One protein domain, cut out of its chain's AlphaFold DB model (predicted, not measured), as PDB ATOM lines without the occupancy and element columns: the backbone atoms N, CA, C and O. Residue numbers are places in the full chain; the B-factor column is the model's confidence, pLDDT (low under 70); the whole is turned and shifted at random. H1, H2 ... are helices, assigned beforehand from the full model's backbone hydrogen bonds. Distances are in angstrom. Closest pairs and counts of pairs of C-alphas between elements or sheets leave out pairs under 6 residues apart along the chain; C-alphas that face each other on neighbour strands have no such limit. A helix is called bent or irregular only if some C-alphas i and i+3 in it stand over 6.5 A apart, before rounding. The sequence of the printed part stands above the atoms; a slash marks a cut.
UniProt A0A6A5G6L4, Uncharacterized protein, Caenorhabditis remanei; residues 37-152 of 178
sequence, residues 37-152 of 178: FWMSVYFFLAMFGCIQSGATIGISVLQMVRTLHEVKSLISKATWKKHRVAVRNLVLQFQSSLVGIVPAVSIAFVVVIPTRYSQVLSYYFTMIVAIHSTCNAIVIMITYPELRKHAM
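Overview. This is residues 37 to 152 of the 178 residues of an uncharacterized protein of Caenorhabditis remanei (UniProt A0A6A5G6L4). Three long helices, H1, H2 and H3, run back and forth in a row with H2 in the middle; short H4 turns off where H3 ends. The 116 printed residues have four named helices, H1 to H4 in order, and no named strand. The all-helix whole is loose, radius of gyration of the C-alphas 18.7 A, spanning 58 by 33 by 19 A.

Along the chain. H1, residues 37 to 73, begins at C-alpha 37 (27.955, -54.780, 6.623), measures 56.4 A and is irregular: C-alphas 70 and 73 are 7.3 A apart. H2, residues 77 to 112, measures 52.1 A. H3, residues 118 to 143, assigned as one helix by its hydrogen bonds, is bent, with C-alphas 130 and 133 6.7 A apart; its arms are H3a, 118 to 130, 18.0 A, and H3b, 133 to 143, 15.4 A. H4, residues 145 to 151, 9.8 A, ends at C-alpha 151 (-16.882, -37.804, -9.732).

Arrangement. H1 and H2, a hairpin, touch at 17 degrees, shallow; closest C-alphas Met 47 and Val 105, 6.5 A. H2 touches H3a with residues 99 to 111 alone, closest C-alphas Pro 103 and Phe 125, 5.0 A. H3b and H4 touch only at the corner, closest C-alphas Met 141 and Leu 147, 6.2 A. Every O i to N i+4 pair is within hydrogen-bond range in H3a and H3b; in H1 31 of 33, H2 30 of 32, H4 2 of 3.

Size, cuts and confidence. The printed part has no cut, and its three links are tight. Residues 139 to 152 have pLDDT under 70.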
ATOM      1  N   PHE A  37      28.271 -55.108   5.224       82.69
ATOM      2  CA  PHE A  37      27.955 -54.780   6.623       82.69
ATOM      3  C   PHE A  37      27.197 -53.447   6.756       82.69
ATOM      4  O   PHE A  37      26.134 -53.390   7.368       82.69
ATOM      5  N   TRP A  38      27.676 -52.399   6.080       84.06
ATOM      6  CA  TRP A  38      27.033 -51.082   6.069       84.06
ATOM      7  C   TRP A  38      25.640 -51.075   5.426       84.06
ATOM      8  O   TRP A  38      24.763 -50.352   5.890       84.06
ATOM      9  N   MET A  39      25.405 -51.897   4.394       80.69
ATOM     10  CA  MET A  39      24.066 -52.057   3.811       80.69
ATOM     11  C   MET A  39      23.119 -52.729   4.803       80.69
ATOM     12  O   MET A  39      21.983 -52.293   4.942       80.69
ATOM     13  N   SER A  40      23.593 -53.740   5.534       80.69
ATOM     14  CA  SER A  40      22.806 -54.396   6.580       80.69
ATOM     15  C   SER A  40      22.397 -53.402   7.675       80.69
ATOM     16  O   SER A  40      21.212 -53.269   7.973       80.69
ATOM     17  N   VAL A  41      23.347 -52.612   8.194       87.44
ATOM     18  CA  VAL A  41      23.073 -51.547   9.181       87.44
ATOM     19  C   VAL A  41      22.057 -50.531   8.649       87.44
ATOM     20  O   VAL A  41      21.122 -50.168   9.362       87.44
ATOM     21  N   TYR A  42      22.191 -50.111   7.387       87.31
ATOM     22  CA  TYR A  42      21.225 -49.223   6.737       87.31
ATOM     23  C   TYR A  42      19.815 -49.828   6.704       87.31
ATOM     24  O   TYR A  42      18.860 -49.152   7.082       87.31
ATOM     25  N   PHE A  43      19.669 -51.100   6.314       84.12
ATOM     26  CA  PHE A  43      18.367 -51.773   6.305       84.12
ATOM     27  C   PHE A  43      17.762 -51.876   7.708       84.12
ATOM     28  O   PHE A  43      16.571 -51.621   7.867       84.12
ATOM     29  N   PHE A  44      18.560 -52.169   8.738       85.19
ATOM     30  CA  PHE A  44      18.077 -52.186  10.122       85.19
ATOM     31  C   PHE A  44      17.586 -50.811  10.593       85.19
ATOM     32  O   PHE A  44      16.503 -50.711  11.173       85.19
ATOM     33  N   LEU A  45      18.334 -49.743  10.303       89.38
ATOM     34  CA  LEU A  45      17.925 -48.371  10.622       89.38
ATOM     35  C   LEU A  45      16.663 -47.960   9.854       89.38
ATOM     36  O   LEU A  45      15.760 -47.363  10.435       89.38
ATOM     37  N   ALA A  46      16.570 -48.312   8.569       87.25
ATOM     38  CA  ALA A  46      15.397 -48.037   7.745       87.25
ATOM     39  C   ALA A  46      14.148 -48.758   8.278       87.25
ATOM     40  O   ALA A  46      13.078 -48.156   8.370       87.25
ATOM     41  N   MET A  47      14.293 -50.018   8.695       85.12
ATOM     42  CA  MET A  47      13.225 -50.798   9.326       85.12
ATOM     43  C   MET A  47      12.762 -50.158  10.634       85.12
ATOM     44  O   MET A  47      11.562 -49.967  10.835       85.12
ATOM     45  N   PHE A  48      13.701 -49.762  11.497       87.88
ATOM     46  CA  PHE A  48      13.383 -49.075  12.746       87.88
ATOM     47  C   PHE A  48      12.672 -47.737  12.497       87.88
ATOM     48  O   PHE A  48      11.639 -47.464  13.106       87.88
ATOM     49  N   GLY A  49      13.157 -46.941  11.539       88.69
ATOM     50  CA  GLY A  49      12.529 -45.681  11.143       88.69
ATOM     51  C   GLY A  49      11.110 -45.863  10.594       88.69
ATOM     52  O   GLY A  49      10.215 -45.078  10.920       88.69
ATOM     53  N   CYS A  50      10.859 -46.926   9.822       86.06
ATOM     54  CA  CYS A  50       9.515 -47.265   9.344       86.06
ATOM     55  C   CYS A  50       8.573 -47.629  10.498       86.06
ATOM     56  O   CYS A  50       7.439 -47.156  10.543       86.06
ATOM     57  N   ILE A  51       9.042 -48.430  11.458       85.94
ATOM     58  CA  ILE A  51       8.245 -48.819  12.628       85.94
ATOM     59  C   ILE A  51       7.931 -47.593  13.494       85.94
ATOM     60  O   ILE A  51       6.773 -47.372  13.850       85.94
ATOM     61  N   GLN A  52       8.939 -46.769  13.793       89.38
ATOM     62  CA  GLN A  52       8.776 -45.558  14.594       89.38
ATOM     63  C   GLN A  52       7.797 -44.580  13.936       89.38
ATOM     64  O   GLN A  52       6.859 -44.124  14.586       89.38
ATOM     65  N   SER A  53       7.978 -44.276  12.649       87.50
ATOM     66  CA  SER A  53       7.094 -43.354  11.926       87.50
ATOM     67  C   SER A  53       5.661 -43.882  11.834       87.50
ATOM     68  O   SER A  53       4.718 -43.132  12.095       87.50
ATOM     69  N   GLY A  54       5.480 -45.178  11.557       85.00
ATOM     70  CA  GLY A  54       4.170 -45.827  11.578       85.00
ATOM     71  C   GLY A  54       3.480 -45.704  12.941       85.00
ATOM     72  O   GLY A  54       2.298 -45.357  13.005       85.00
ATOM     73  N   ALA A  55       4.225 -45.909  14.032       87.88
ATOM     74  CA  ALA A  55       3.720 -45.742  15.391       87.88
ATOM     75  C   ALA A  55       3.336 -44.285  15.694       87.88
ATOM     76  O   ALA A  55       2.243 -44.038  16.203       87.88
ATOM     77  N   THR A  56       4.186 -43.313  15.342       89.50
ATOM     78  CA  THR A  56       3.899 -41.883  15.534       89.50
ATOM     79  C   THR A  56       2.619 -41.475  14.812       89.50
ATOM     80  O   THR A  56       1.737 -40.882  15.432       89.50
ATOM     81  N   ILE A  57       2.471 -41.848  13.537       86.56
ATOM     82  CA  ILE A  57       1.264 -41.541  12.762       86.56
ATOM     83  C   ILE A  57       0.039 -42.198  13.412       86.56
ATOM     84  O   ILE A  57      -0.976 -41.530  13.607       86.56
ATOM     85  N   GLY A  58       0.132 -43.472  13.808       87.38
ATOM     86  CA  GLY A  58      -0.964 -44.182  14.469       87.38
ATOM     87  C   GLY A  58      -1.420 -43.504  15.765       87.38
ATOM     88  O   GLY A  58      -2.620 -43.302  15.970       87.38
ATOM     89  N   ILE A  59      -0.476 -43.082  16.611       90.00
ATOM     90  CA  ILE A  59      -0.767 -42.335  17.842       90.00
ATOM     91  C   ILE A  59      -1.454 -41.004  17.515       90.00
ATOM     92  O   ILE A  59      -2.471 -40.685  18.130       90.00
ATOM     93  N   SER A  60      -0.961 -40.250  16.529       88.62
ATOM     94  CA  SER A  60      -1.574 -38.981  16.116       88.62
ATOM     95  C   SER A  60      -3.016 -39.157  15.624       88.62
ATOM     96  O   SER A  60      -3.885 -38.363  15.988       88.62
ATOM     97  N   VAL A  61      -3.311 -40.213  14.855       87.56
ATOM     98  CA  VAL A  61      -4.690 -40.509  14.422       87.56
ATOM     99  C   VAL A  61      -5.585 -40.822  15.624       87.56
ATOM    100  O   VAL A  61      -6.691 -40.287  15.719       87.56
ATOM    101  N   LEU A  62      -5.114 -41.644  16.566       88.25
ATOM    102  CA  LEU A  62      -5.868 -41.968  17.783       88.25
ATOM    103  C   LEU A  62      -6.148 -40.724  18.631       88.25
ATOM    104  O   LEU A  62      -7.264 -40.560  19.124       88.25
ATOM    105  N   GLN A  63      -5.164 -39.835  18.773       90.38
ATOM    106  CA  GLN A  63      -5.334 -38.559  19.466       90.38
ATOM    107  C   GLN A  63      -6.394 -37.695  18.780       90.38
ATOM    108  O   GLN A  63      -7.322 -37.248  19.447       90.38
ATOM    109  N   MET A  64      -6.348 -37.541  17.452       89.06
ATOM    110  CA  MET A  64      -7.368 -36.779  16.718       89.06
ATOM    111  C   MET A  64      -8.782 -37.347  16.895       89.06
ATOM    112  O   MET A  64      -9.736 -36.582  17.048       89.06
ATOM    113  N   VAL A  65      -8.936 -38.675  16.902       86.62
ATOM    114  CA  VAL A  65     -10.232 -39.327  17.157       86.62
ATOM    115  C   VAL A  65     -10.734 -39.018  18.570       86.62
ATOM    116  O   VAL A  65     -11.911 -38.691  18.735       86.62
ATOM    117  N   ARG A  66      -9.856 -39.095  19.579       88.81
ATOM    118  CA  ARG A  66     -10.192 -38.788  20.980       88.81
ATOM    119  C   ARG A  66     -10.598 -37.329  21.151       88.81
ATOM    120  O   ARG A  66     -11.702 -37.068  21.622       88.81
ATOM    121  N   THR A  67      -9.780 -36.396  20.669       88.75
ATOM    122  CA  THR A  67     -10.068 -34.958  20.742       88.75
ATOM    123  C   THR A  67     -11.391 -34.618  20.062       88.75
ATOM    124  O   THR A  67     -12.186 -33.860  20.611       88.75
ATOM    125  N   LEU A  68     -11.698 -35.221  18.905       86.69
ATOM    126  CA  LEU A  68     -12.981 -35.013  18.228       86.69
ATOM    127  C   LEU A  68     -14.185 -35.464  19.077       86.69
ATOM    128  O   LEU A  68     -15.267 -34.877  18.980       86.69
ATOM    129  N   HIS A  69     -14.022 -36.519  19.878       85.38
ATOM    130  CA  HIS A  69     -15.069 -37.005  20.770       85.38
ATOM    131  C   HIS A  69     -15.255 -36.084  21.984       85.38
ATOM    132  O   HIS A  69     -16.391 -35.791  22.350       85.38
ATOM    133  N   GLU A  70     -14.160 -35.584  22.558       88.62
ATOM    134  CA  GLU A  70     -14.164 -34.671  23.709       88.62
ATOM    135  C   GLU A  70     -14.817 -33.325  23.379       88.62
ATOM    136  O   GLU A  70     -15.672 -32.848  24.120       88.62
ATOM    137  N   VAL A  71     -14.499 -32.736  22.221       87.19
ATOM    138  CA  VAL A  71     -15.040 -31.422  21.828       87.19
ATOM    139  C   VAL A  71     -16.447 -31.493  21.227       87.19
ATOM    140  O   VAL A  71     -17.002 -30.467  20.836       87.19
ATOM    141  N   LYS A  72     -17.060 -32.684  21.146       83.31
ATOM    142  CA  LYS A  72     -18.374 -32.901  20.509       83.31
ATOM    143  C   LYS A  72     -19.481 -32.021  21.094       83.31
ATOM    144  O   LYS A  72     -20.346 -31.583  20.340       83.31
ATOM    145  N   SER A  73     -19.476 -31.795  22.407       78.81
ATOM    146  CA  SER A  73     -20.466 -30.958  23.103       78.81
ATOM    147  C   SER A  73     -20.200 -29.457  22.963       78.81
ATOM    148  O   SER A  73     -21.118 -28.666  23.156       78.81
ATOM    149  N   LEU A  74     -18.972 -29.067  22.606       82.94
ATOM    150  CA  LEU A  74     -18.519 -27.674  22.544       82.94
ATOM    151  C   LEU A  74     -18.687 -27.048  21.155       82.94
ATOM    152  O   LEU A  74     -18.608 -25.830  21.013       82.94
ATOM    153  N   ILE A  75     -18.902 -27.861  20.116       86.50
ATOM    154  CA  ILE A  75     -18.939 -27.393  18.728       86.50
ATOM    155  C   ILE A  75     -20.324 -27.534  18.092       86.50
ATOM    156  O   ILE A  75     -21.088 -28.456  18.375       86.50
ATOM    157  N   SER A  76     -20.645 -26.626  17.165       85.00
ATOM    158  CA  SER A  76     -21.915 -26.661  16.438       85.00
ATOM    159  C   SER A  76     -22.048 -27.928  15.578       85.00
ATOM    160  O   SER A  76     -21.065 -28.476  15.064       85.00
ATOM    161  N   LYS A  77     -23.289 -28.378  15.347       80.12
ATOM    162  CA  LYS A  77     -23.591 -29.587  14.551       80.12
ATOM    163  C   LYS A  77     -22.986 -29.543  13.138       80.12
ATOM    164  O   LYS A  77     -22.574 -30.578  12.611       80.12
ATOM    165  N   ALA A  78     -22.915 -28.357  12.527       77.38
ATOM    166  CA  ALA A  78     -22.347 -28.164  11.193       77.38
ATOM    167  C   ALA A  78     -20.817 -28.339  11.180       77.38
ATOM    168  O   ALA A  78     -20.285 -29.035  10.314       77.38
ATOM    169  N   THR A  79     -20.119 -27.767  12.164       78.81
ATOM    170  CA  THR A  79     -18.658 -27.873  12.306       78.81
ATOM    171  C   THR A  79     -18.237 -29.288  12.711       78.81
ATOM    172  O   THR A  79     -17.309 -29.849  12.127       78.81
ATOM    173  N   TRP A  80     -18.992 -29.938  13.605       81.12
ATOM    174  CA  TRP A  80     -18.759 -31.333  13.998       81.12
ATOM    175  C   TRP A  80     -18.810 -32.299  12.817       81.12
ATOM    176  O   TRP A  80     -17.948 -33.167  12.670       81.12
ATOM    177  N   LYS A  81     -19.794 -32.125  11.926       79.75
ATOM    178  CA  LYS A  81     -19.929 -32.960  10.730       79.75
ATOM    179  C   LYS A  81     -18.699 -32.854   9.823       79.75
ATOM    180  O   LYS A  81     -18.259 -33.878   9.305       79.75
ATOM    181  N   LYS A  82     -18.128 -31.654   9.660       80.56
ATOM    182  CA  LYS A  82     -16.913 -31.435   8.858       80.56
ATOM    183  C   LYS A  82     -15.698 -32.126   9.481       80.56
ATOM    184  O   LYS A  82     -15.039 -32.908   8.797       80.56
ATOM    185  N   HIS A  83     -15.452 -31.929  10.777       84.62
ATOM    186  CA  HIS A  83     -14.323 -32.575  11.456       84.62
ATOM    187  C   HIS A  83     -14.445 -34.102  11.496       84.62
ATOM    188  O   HIS A  83     -13.462 -34.800  11.263       84.62
ATOM    189  N   ARG A  84     -15.653 -34.647  11.688       81.56
ATOM    190  CA  ARG A  84     -15.888 -36.098  11.625       81.56
ATOM    191  C   ARG A  84     -15.546 -36.695  10.266       81.56
ATOM    192  O   ARG A  84     -14.987 -37.786  10.210       81.56
ATOM    193  N   VAL A  85     -15.887 -36.007   9.179       80.19
ATOM    194  CA  VAL A  85     -15.520 -36.455   7.829       80.19
ATOM    195  C   VAL A  85     -14.001 -36.423   7.648       80.19
ATOM    196  O   VAL A  85     -13.447 -37.399   7.153       80.19
ATOM    197  N   ALA A  86     -13.326 -35.368   8.114       81.94
ATOM    198  CA  ALA A  86     -11.869 -35.265   8.045       81.94
ATOM    199  C   ALA A  86     -11.161 -36.388   8.825       81.94
ATOM    200  O   ALA A  86     -10.305 -37.069   8.269       81.94
ATOM    201  N   VAL A  87     -11.574 -36.657  10.069       83.88
ATOM    202  CA  VAL A  87     -11.014 -37.754  10.879       83.88
ATOM    203  C   VAL A  87     -11.298 -39.117  10.242       83.88
ATOM    204  O   VAL A  87     -10.420 -39.974  10.211       83.88
ATOM    205  N   ARG A  88     -12.488 -39.324   9.660       78.88
ATOM    206  CA  ARG A  88     -12.795 -40.565   8.930       78.88
ATOM    207  C   ARG A  88     -11.879 -40.757   7.720       78.88
ATOM    208  O   ARG A  88     -11.396 -41.864   7.503       78.88
ATOM    209  N   ASN A  89     -11.642 -39.696   6.950       79.62
ATOM    210  CA  ASN A  89     -10.705 -39.724   5.828       79.62
ATOM    211  C   ASN A  89      -9.291 -40.064   6.304       79.62
ATOM    212  O   ASN A  89      -8.641 -40.907   5.698       79.62
ATOM    213  N   LEU A  90      -8.843 -39.467   7.409       80.69
ATOM    214  CA  LEU A  90      -7.523 -39.722   7.978       80.69
ATOM    215  C   LEU A  90      -7.345 -41.186   8.409       80.69
ATOM    216  O   LEU A  90      -6.329 -41.799   8.096       80.69
ATOM    217  N   VAL A  91      -8.348 -41.775   9.070       81.88
ATOM    218  CA  VAL A  91      -8.329 -43.199   9.452       81.88
ATOM    219  C   VAL A  91      -8.218 -44.096   8.218       81.88
ATOM    220  O   VAL A  91      -7.454 -45.057   8.222       81.88
ATOM    221  N   LEU A  92      -8.942 -43.773   7.145       77.12
ATOM    222  CA  LEU A  92      -8.904 -44.546   5.904       77.12
ATOM    223  C   LEU A  92      -7.580 -44.381   5.150       77.12
ATOM    224  O   LEU A  92      -7.055 -45.361   4.631       77.12
ATOM    225  N   GLN A  93      -6.998 -43.181   5.145       78.38
ATOM    226  CA  GLN A  93      -5.656 -42.944   4.605       78.38
ATOM    227  C   GLN A  93      -4.593 -43.715   5.391       78.38
ATOM    228  O   GLN A  93      -3.696 -44.305   4.795       78.38
ATOM    229  N   PHE A  94      -4.711 -43.770   6.720       80.75
ATOM    230  CA  PHE A  94      -3.811 -44.551   7.563       80.75
ATOM    231  C   PHE A  94      -3.934 -46.058   7.296       80.75
ATOM    232  O   PHE A  94      -2.922 -46.729   7.102       80.75
ATOM    233  N   GLN A  95      -5.162 -46.578   7.210       77.75
ATOM    234  CA  GLN A  95      -5.416 -47.977   6.844       77.75
ATOM    235  C   GLN A  95      -4.856 -48.309   5.464       77.75
ATOM    236  O   GLN A  95      -4.196 -49.332   5.301       77.75
ATOM    237  N   SER A  96      -5.067 -47.430   4.484       79.69
ATOM    238  CA  SER A  96      -4.488 -47.619   3.163       79.69
ATOM    239  C   SER A  96      -2.967 -47.613   3.246       79.69
ATOM    240  O   SER A  96      -2.341 -48.516   2.715       79.69
ATOM    241  N   SER A  97      -2.345 -46.659   3.941       79.56
ATOM    242  CA  SER A  97      -0.884 -46.572   4.092       79.56
ATOM    243  C   SER A  97      -0.267 -47.845   4.687       79.56
ATOM    244  O   SER A  97       0.713 -48.364   4.153       79.56
ATOM    245  N   LEU A  98      -0.900 -48.427   5.712       77.56
ATOM    246  CA  LEU A  98      -0.490 -49.703   6.312       77.56
ATOM    247  C   LEU A  98      -0.408 -50.848   5.291       77.56
ATOM    248  O   LEU A  98       0.537 -51.633   5.342       77.56
ATOM    249  N   VAL A  99      -1.340 -50.910   4.332       79.62
ATOM    250  CA  VAL A  99      -1.343 -51.925   3.261       79.62
ATOM    251  C   VAL A  99      -0.107 -51.824   2.359       79.62
ATOM    252  O   VAL A  99       0.302 -52.832   1.798       79.62
ATOM    253  N   GLY A 100       0.513 -50.648   2.231       78.25
ATOM    254  CA  GLY A 100       1.749 -50.457   1.460       78.25
ATOM    255  C   GLY A 100       3.017 -50.634   2.296       78.25
ATOM    256  O   GLY A 100       3.991 -51.230   1.838       78.25
ATOM    257  N   ILE A 101       2.995 -50.167   3.549       80.69
ATOM    258  CA  ILE A 101       4.143 -50.241   4.464       80.69
ATOM    259  C   ILE A 101       4.437 -51.690   4.873       80.69
ATOM    260  O   ILE A 101       5.597 -52.095   4.881       80.69
ATOM    261  N   VAL A 102       3.413 -52.495   5.180       82.75
ATOM    262  CA  VAL A 102       3.598 -53.882   5.648       82.75
ATOM    263  C   VAL A 102       4.342 -54.758   4.622       82.75
ATOM    264  O   VAL A 102       5.328 -55.399   5.005       82.75
ATOM    265  N   PRO A 103       3.972 -54.776   3.327       84.44
ATOM    266  CA  PRO A 103       4.741 -55.471   2.296       84.44
ATOM    267  C   PRO A 103       6.172 -54.946   2.145       84.44
ATOM    268  O   PRO A 103       7.093 -55.744   2.011       84.44
ATOM    269  N   ALA A 104       6.387 -53.627   2.208       82.75
ATOM    270  CA  ALA A 104       7.719 -53.033   2.070       82.75
ATOM    271  C   ALA A 104       8.665 -53.447   3.213       82.75
ATOM    272  O   ALA A 104       9.799 -53.863   2.974       82.75
ATOM    273  N   VAL A 105       8.167 -53.413   4.451       83.81
ATOM    274  CA  VAL A 105       8.877 -53.892   5.649       83.81
ATOM    275  C   VAL A 105       9.147 -55.398   5.549       83.81
ATOM    276  O   VAL A 105      10.236 -55.864   5.884       83.81
ATOM    277  N   SER A 106       8.194 -56.166   5.012       84.25
ATOM    278  CA  SER A 106       8.355 -57.609   4.789       84.25
ATOM    279  C   SER A 106       9.444 -57.920   3.754       84.25
ATOM    280  O   SER A 106      10.242 -58.828   3.973       84.25
ATOM    281  N   ILE A 107       9.543 -57.148   2.663       84.75
ATOM    282  CA  ILE A 107      10.629 -57.283   1.674       84.75
ATOM    283  C   ILE A 107      11.983 -57.012   2.331       84.75
ATOM    284  O   ILE A 107      12.904 -57.812   2.182       84.75
ATOM    285  N   ALA A 108      12.111 -55.922   3.088       83.12
ATOM    286  CA  ALA A 108      13.358 -55.595   3.777       83.12
ATOM    287  C   ALA A 108      13.776 -56.697   4.770       83.12
ATOM    288  O   ALA A 108      14.955 -57.042   4.845       83.12
ATOM    289  N   PHE A 109      12.820 -57.331   5.457       81.81
ATOM    290  CA  PHE A 109      13.093 -58.492   6.309       81.81
ATOM    291  C   PHE A 109      13.595 -59.708   5.511       81.81
ATOM    292  O   PHE A 109      14.585 -60.333   5.886       81.81
ATOM    293  N   VAL A 110      12.954 -60.010   4.378       83.88
ATOM    294  CA  VAL A 110      13.329 -61.105   3.463       83.88
ATOM    295  C   VAL A 110      14.718 -60.898   2.836       83.88
ATOM    296  O   VAL A 110      15.395 -61.878   2.520       83.88
ATOM    297  N   VAL A 111      15.154 -59.645   2.671       80.38
ATOM    298  CA  VAL A 111      16.504 -59.283   2.202       80.38
ATOM    299  C   VAL A 111      17.562 -59.515   3.285       80.38
ATOM    300  O   VAL A 111      18.656 -59.985   2.979       80.38
ATOM    301  N   VAL A 112      17.249 -59.206   4.547       77.50
ATOM    302  CA  VAL A 112      18.173 -59.407   5.678       77.50
ATOM    303  C   VAL A 112      18.298 -60.890   6.043       77.50
ATOM    304  O   VAL A 112      19.397 -61.350   6.349       77.50
ATOM    305  N   ILE A 113      17.199 -61.647   5.981       78.94
ATOM    306  CA  ILE A 113      17.163 -63.088   6.273       78.94
ATOM    307  C   ILE A 113      16.727 -63.840   5.007       78.94
ATOM    308  O   ILE A 113      15.540 -64.142   4.836       78.94
ATOM    309  N   PRO A 114      17.663 -64.144   4.088       73.94
ATOM    310  CA  PRO A 114      17.331 -64.852   2.865       73.94
ATOM    311  C   PRO A 114      16.905 -66.293   3.175       73.94
ATOM    312  O   PRO A 114      17.610 -67.054   3.834       73.94
ATOM    313  N   THR A 115      15.743 -66.679   2.661       78.12
ATOM    314  CA  THR A 115      15.180 -68.029   2.729       78.12
ATOM    315  C   THR A 115      14.980 -68.571   1.315       78.12
ATOM    316  O   THR A 115      14.992 -67.829   0.332       78.12
ATOM    317  N   ARG A 116      14.727 -69.877   1.181       77.56
ATOM    318  CA  ARG A 116      14.471 -70.517  -0.124       77.56
ATOM    319  C   ARG A 116      13.276 -69.911  -0.882       77.56
ATOM    320  O   ARG A 116      13.215 -70.021  -2.100       77.56
ATOM    321  N   TYR A 117      12.354 -69.254  -0.177       79.38
ATOM    322  CA  TYR A 117      11.155 -68.635  -0.750       79.38
ATOM    323  C   TYR A 117      11.293 -67.125  -0.979       79.38
ATOM    324  O   TYR A 117      10.342 -66.500  -1.450       79.38
ATOM    325  N   SER A 118      12.455 -66.526  -0.681       81.19
ATOM    326  CA  SER A 118      12.651 -65.072  -0.726       81.19
ATOM    327  C   SER A 118      12.252 -64.447  -2.062       81.19
ATOM    328  O   SER A 118      11.635 -63.385  -2.076       81.19
ATOM    329  N   GLN A 119      12.546 -65.109  -3.182       78.62
ATOM    330  CA  GLN A 119      12.236 -64.594  -4.518       78.62
ATOM    331  C   GLN A 119      10.724 -64.552  -4.795       78.62
ATOM    332  O   GLN A 119      10.217 -63.547  -5.292       78.62
ATOM    333  N   VAL A 120       9.993 -65.601  -4.406       83.81
ATOM    334  CA  VAL A 120       8.531 -65.687  -4.567       83.81
ATOM    335  C   VAL A 120       7.826 -64.685  -3.650       83.81
ATOM    336  O   VAL A 120       6.949 -63.949  -4.095       83.81
ATOM    337  N   LEU A 121       8.248 -64.602  -2.385       84.06
ATOM    338  CA  LEU A 121       7.721 -63.631  -1.418       84.06
ATOM    339  C   LEU A 121       7.940 -62.190  -1.884       84.06
ATOM    340  O   LEU A 121       7.008 -61.387  -1.870       84.06
ATOM    341  N   SER A 122       9.150 -61.871  -2.346       85.12
ATOM    342  CA  SER A 122       9.483 -60.520  -2.807       85.12
ATOM    343  C   SER A 122       8.673 -60.128  -4.042       85.12
ATOM    344  O   SER A 122       8.232 -58.985  -4.133       85.12
ATOM    345  N   TYR A 123       8.416 -61.069  -4.959       85.12
ATOM    346  CA  TYR A 123       7.566 -60.840  -6.130       85.12
ATOM    347  C   TYR A 123       6.139 -60.434  -5.735       85.12
ATOM    348  O   TYR A 123       5.655 -59.381  -6.155       85.12
ATOM    349  N   TYR A 124       5.486 -61.213  -4.864       85.50
ATOM    350  CA  TYR A 124       4.129 -60.905  -4.408       85.50
ATOM    351  C   TYR A 124       4.059 -59.596  -3.623       85.50
ATOM    352  O   TYR A 124       3.181 -58.774  -3.885       85.50
ATOM    353  N   PHE A 125       4.994 -59.357  -2.702       86.75
ATOM    354  CA  PHE A 125       5.011 -58.107  -1.944       86.75
ATOM    355  C   PHE A 125       5.241 -56.892  -2.841       86.75
ATOM    356  O   PHE A 125       4.566 -55.881  -2.667       86.75
ATOM    357  N   THR A 126       6.118 -56.995  -3.842       83.69
ATOM    358  CA  THR A 126       6.356 -55.903  -4.797       83.69
ATOM    359  C   THR A 126       5.099 -55.606  -5.616       83.69
ATOM    360  O   THR A 126       4.763 -54.441  -5.824       83.69
ATOM    361  N   MET A 127       4.351 -56.638  -6.016       85.56
ATOM    362  CA  MET A 127       3.075 -56.469  -6.716       85.56
ATOM    363  C   MET A 127       2.025 -55.761  -5.843       85.56
ATOM    364  O   MET A 127       1.322 -54.871  -6.323       85.56
ATOM    365  N   ILE A 128       1.952 -56.093  -4.549       84.50
ATOM    366  CA  ILE A 128       1.046 -55.426  -3.599       84.50
ATOM    367  C   ILE A 128       1.427 -53.948  -3.425       84.50
ATOM    368  O   ILE A 128       0.550 -53.085  -3.469       84.50
ATOM    369  N   VAL A 129       2.723 -53.635  -3.290       84.12
ATOM    370  CA  VAL A 129       3.211 -52.243  -3.216       84.12
ATOM    371  C   VAL A 129       2.881 -51.469  -4.494       84.12
ATOM    372  O   VAL A 129       2.477 -50.313  -4.416       84.12
ATOM    373  N   ALA A 130       2.998 -52.088  -5.671       83.56
ATOM    374  CA  ALA A 130       2.683 -51.421  -6.933       83.56
ATOM    375  C   ALA A 130       1.196 -51.026  -7.035       83.56
ATOM    376  O   ALA A 130       0.872 -49.928  -7.485       83.56
ATOM    377  N   ILE A 131       0.289 -51.894  -6.575       83.69
ATOM    378  CA  ILE A 131      -1.167 -51.667  -6.637       83.69
ATOM    379  C   ILE A 131      -1.649 -50.722  -5.519       83.69
ATOM    380  O   ILE A 131      -2.680 -50.057  -5.651       83.69
ATOM    381  N   HIS A 132      -0.893 -50.622  -4.424       80.00
ATOM    382  CA  HIS A 132      -1.240 -49.832  -3.241       80.00
ATOM    383  C   HIS A 132      -1.616 -48.376  -3.551       80.00
ATOM    384  O   HIS A 132      -2.637 -47.900  -3.054       80.00
ATOM    385  N   SER A 133      -0.850 -47.685  -4.402       76.75
ATOM    386  CA  SER A 133      -1.106 -46.278  -4.753       76.75
ATOM    387  C   SER A 133      -2.468 -46.088  -5.437       76.75
ATOM    388  O   SER A 133      -3.229 -45.179  -5.094       76.75
ATOM    389  N   THR A 134      -2.834 -47.003  -6.340       79.81
ATOM    390  CA  THR A 134      -4.129 -47.001  -7.032       79.81
ATOM    391  C   THR A 134      -5.279 -47.254  -6.059       79.81
ATOM    392  O   THR A 134      -6.275 -46.530  -6.078       79.81
ATOM    393  N   CYS A 135      -5.129 -48.223  -5.152       73.56
ATOM    394  CA  CYS A 135      -6.114 -48.484  -4.100       73.56
ATOM    395  C   CYS A 135      -6.288 -47.275  -3.171       73.56
ATOM    396  O   CYS A 135      -7.420 -46.890  -2.877       73.56
ATOM    397  N   ASN A 136      -5.190 -46.630  -2.762       74.88
ATOM    398  CA  ASN A 136      -5.224 -45.434  -1.922       74.88
ATOM    399  C   ASN A 136      -5.985 -44.283  -2.602       74.88
ATOM    400  O   ASN A 136      -6.845 -43.651  -1.988       74.88
ATOM    401  N   ALA A 137      -5.741 -44.053  -3.897       72.62
ATOM    402  CA  ALA A 137      -6.455 -43.044  -4.678       72.62
ATOM    403  C   ALA A 137      -7.967 -43.331  -4.773       72.62
ATOM    404  O   ALA A 137      -8.783 -42.427  -4.577       72.62
ATOM    405  N   ILE A 138      -8.356 -44.590  -5.006       74.06
ATOM    406  CA  ILE A 138      -9.767 -45.013  -5.056       74.06
ATOM    407  C   ILE A 138     -10.449 -44.814  -3.695       74.06
ATOM    408  O   ILE A 138     -11.552 -44.269  -3.626       74.06
ATOM    409  N   VAL A 139      -9.794 -45.202  -2.598       68.88
ATOM    410  CA  VAL A 139     -10.328 -45.032  -1.238       68.88
ATOM    411  C   VAL A 139     -10.565 -43.553  -0.927       68.88
ATOM    412  O   VAL A 139     -11.635 -43.194  -0.424       68.88
ATOM    413  N   ILE A 140      -9.625 -42.671  -1.277       66.75
ATOM    414  CA  ILE A 140      -9.781 -41.219  -1.109       66.75
ATOM    415  C   ILE A 140     -10.967 -40.700  -1.933       66.75
ATOM    416  O   ILE A 140     -11.803 -39.960  -1.406       66.75
ATOM    417  N   MET A 141     -11.087 -41.138  -3.187       67.94
ATOM    418  CA  MET A 141     -12.166 -40.743  -4.096       67.94
ATOM    419  C   MET A 141     -13.554 -41.154  -3.580       67.94
ATOM    420  O   MET A 141     -14.500 -40.370  -3.644       67.94
ATOM    421  N   ILE A 142     -13.684 -42.360  -3.015       65.75
ATOM    422  CA  ILE A 142     -14.945 -42.857  -2.443       65.75
ATOM    423  C   ILE A 142     -15.295 -42.125  -1.140       65.75
ATOM    424  O   ILE A 142     -16.475 -41.903  -0.844       65.75
ATOM    425  N   THR A 143     -14.289 -41.773  -0.340       62.34
ATOM    426  CA  THR A 143     -14.512 -41.280   1.022       62.34
ATOM    427  C   THR A 143     -14.780 -39.779   1.075       62.34
ATOM    428  O   THR A 143     -15.597 -39.359   1.900       62.34
ATOM    429  N   TYR A 144     -14.185 -38.977   0.183       61.62
ATOM    430  CA  TYR A 144     -14.438 -37.537   0.123       61.62
ATOM    431  C   TYR A 144     -15.840 -37.233  -0.439       61.62
ATOM    432  O   TYR A 144     -16.097 -37.446  -1.626       61.62
ATOM    433  N   PRO A 145     -16.765 -36.676   0.370       56.06
ATOM    434  CA  PRO A 145     -18.126 -36.387  -0.080       56.06
ATOM    435  C   PRO A 145     -18.196 -35.265  -1.130       56.06
ATOM    436  O   PRO A 145     -19.108 -35.277  -1.953       56.06
ATOM    437  N   GLU A 146     -17.237 -34.331  -1.134       54.88
ATOM    438  CA  GLU A 146     -17.152 -33.268  -2.150       54.88
ATOM    439  C   GLU A 146     -16.659 -33.811  -3.503       54.88
ATOM    440  O   GLU A 146     -17.204 -33.455  -4.543       54.88
ATOM    441  N   LEU A 147     -15.720 -34.769  -3.500       53.28
ATOM    442  CA  LEU A 147     -15.295 -35.474  -4.716       53.28
ATOM    443  C   LEU A 147     -16.377 -36.423  -5.227       53.28
ATOM    444  O   LEU A 147     -16.574 -36.502  -6.431       53.28
ATOM    445  N   ARG A 148     -17.153 -37.072  -4.349       54.97
ATOM    446  CA  ARG A 148     -18.327 -37.858  -4.766       54.97
ATOM    447  C   ARG A 148     -19.333 -37.041  -5.573       54.97
ATOM    448  O   ARG A 148     -19.888 -37.582  -6.517       54.97
ATOM    449  N   LYS A 149     -19.567 -35.770  -5.232       53.94
ATOM    450  CA  LYS A 149     -20.500 -34.910  -5.982       53.94
ATOM    451  C   LYS A 149     -20.012 -34.557  -7.389       53.94
ATOM    452  O   LYS A 149     -20.841 -34.258  -8.241       53.94
ATOM    453  N   HIS A 150     -18.700 -34.540  -7.620       53.66
ATOM    454  CA  HIS A 150     -18.116 -34.228  -8.929       53.66
ATOM    455  C   HIS A 150     -17.725 -35.474  -9.737       53.66
ATOM    456  O   HIS A 150     -17.853 -35.460 -10.953       53.66
ATOM    457  N   ALA A 151     -17.293 -36.556  -9.086       57.72
ATOM    458  CA  ALA A 151     -16.882 -37.804  -9.732       57.72
ATOM    459  C   ALA A 151     -18.053 -38.775  -9.962       57.72
ATOM    460  O   ALA A 151     -18.094 -39.467 -10.975       57.72
ATOM    461  N   MET A 152     -19.033 -38.826  -9.051       52.78
ATOM    462  CA  MET A 152     -20.304 -39.509  -9.287       52.78
ATOM    463  C   MET A 152     -21.317 -38.459  -9.741       52.78
ATOM    464  O   MET A 152     -21.877 -37.739  -8.920       52.78
TER     465      MET A 152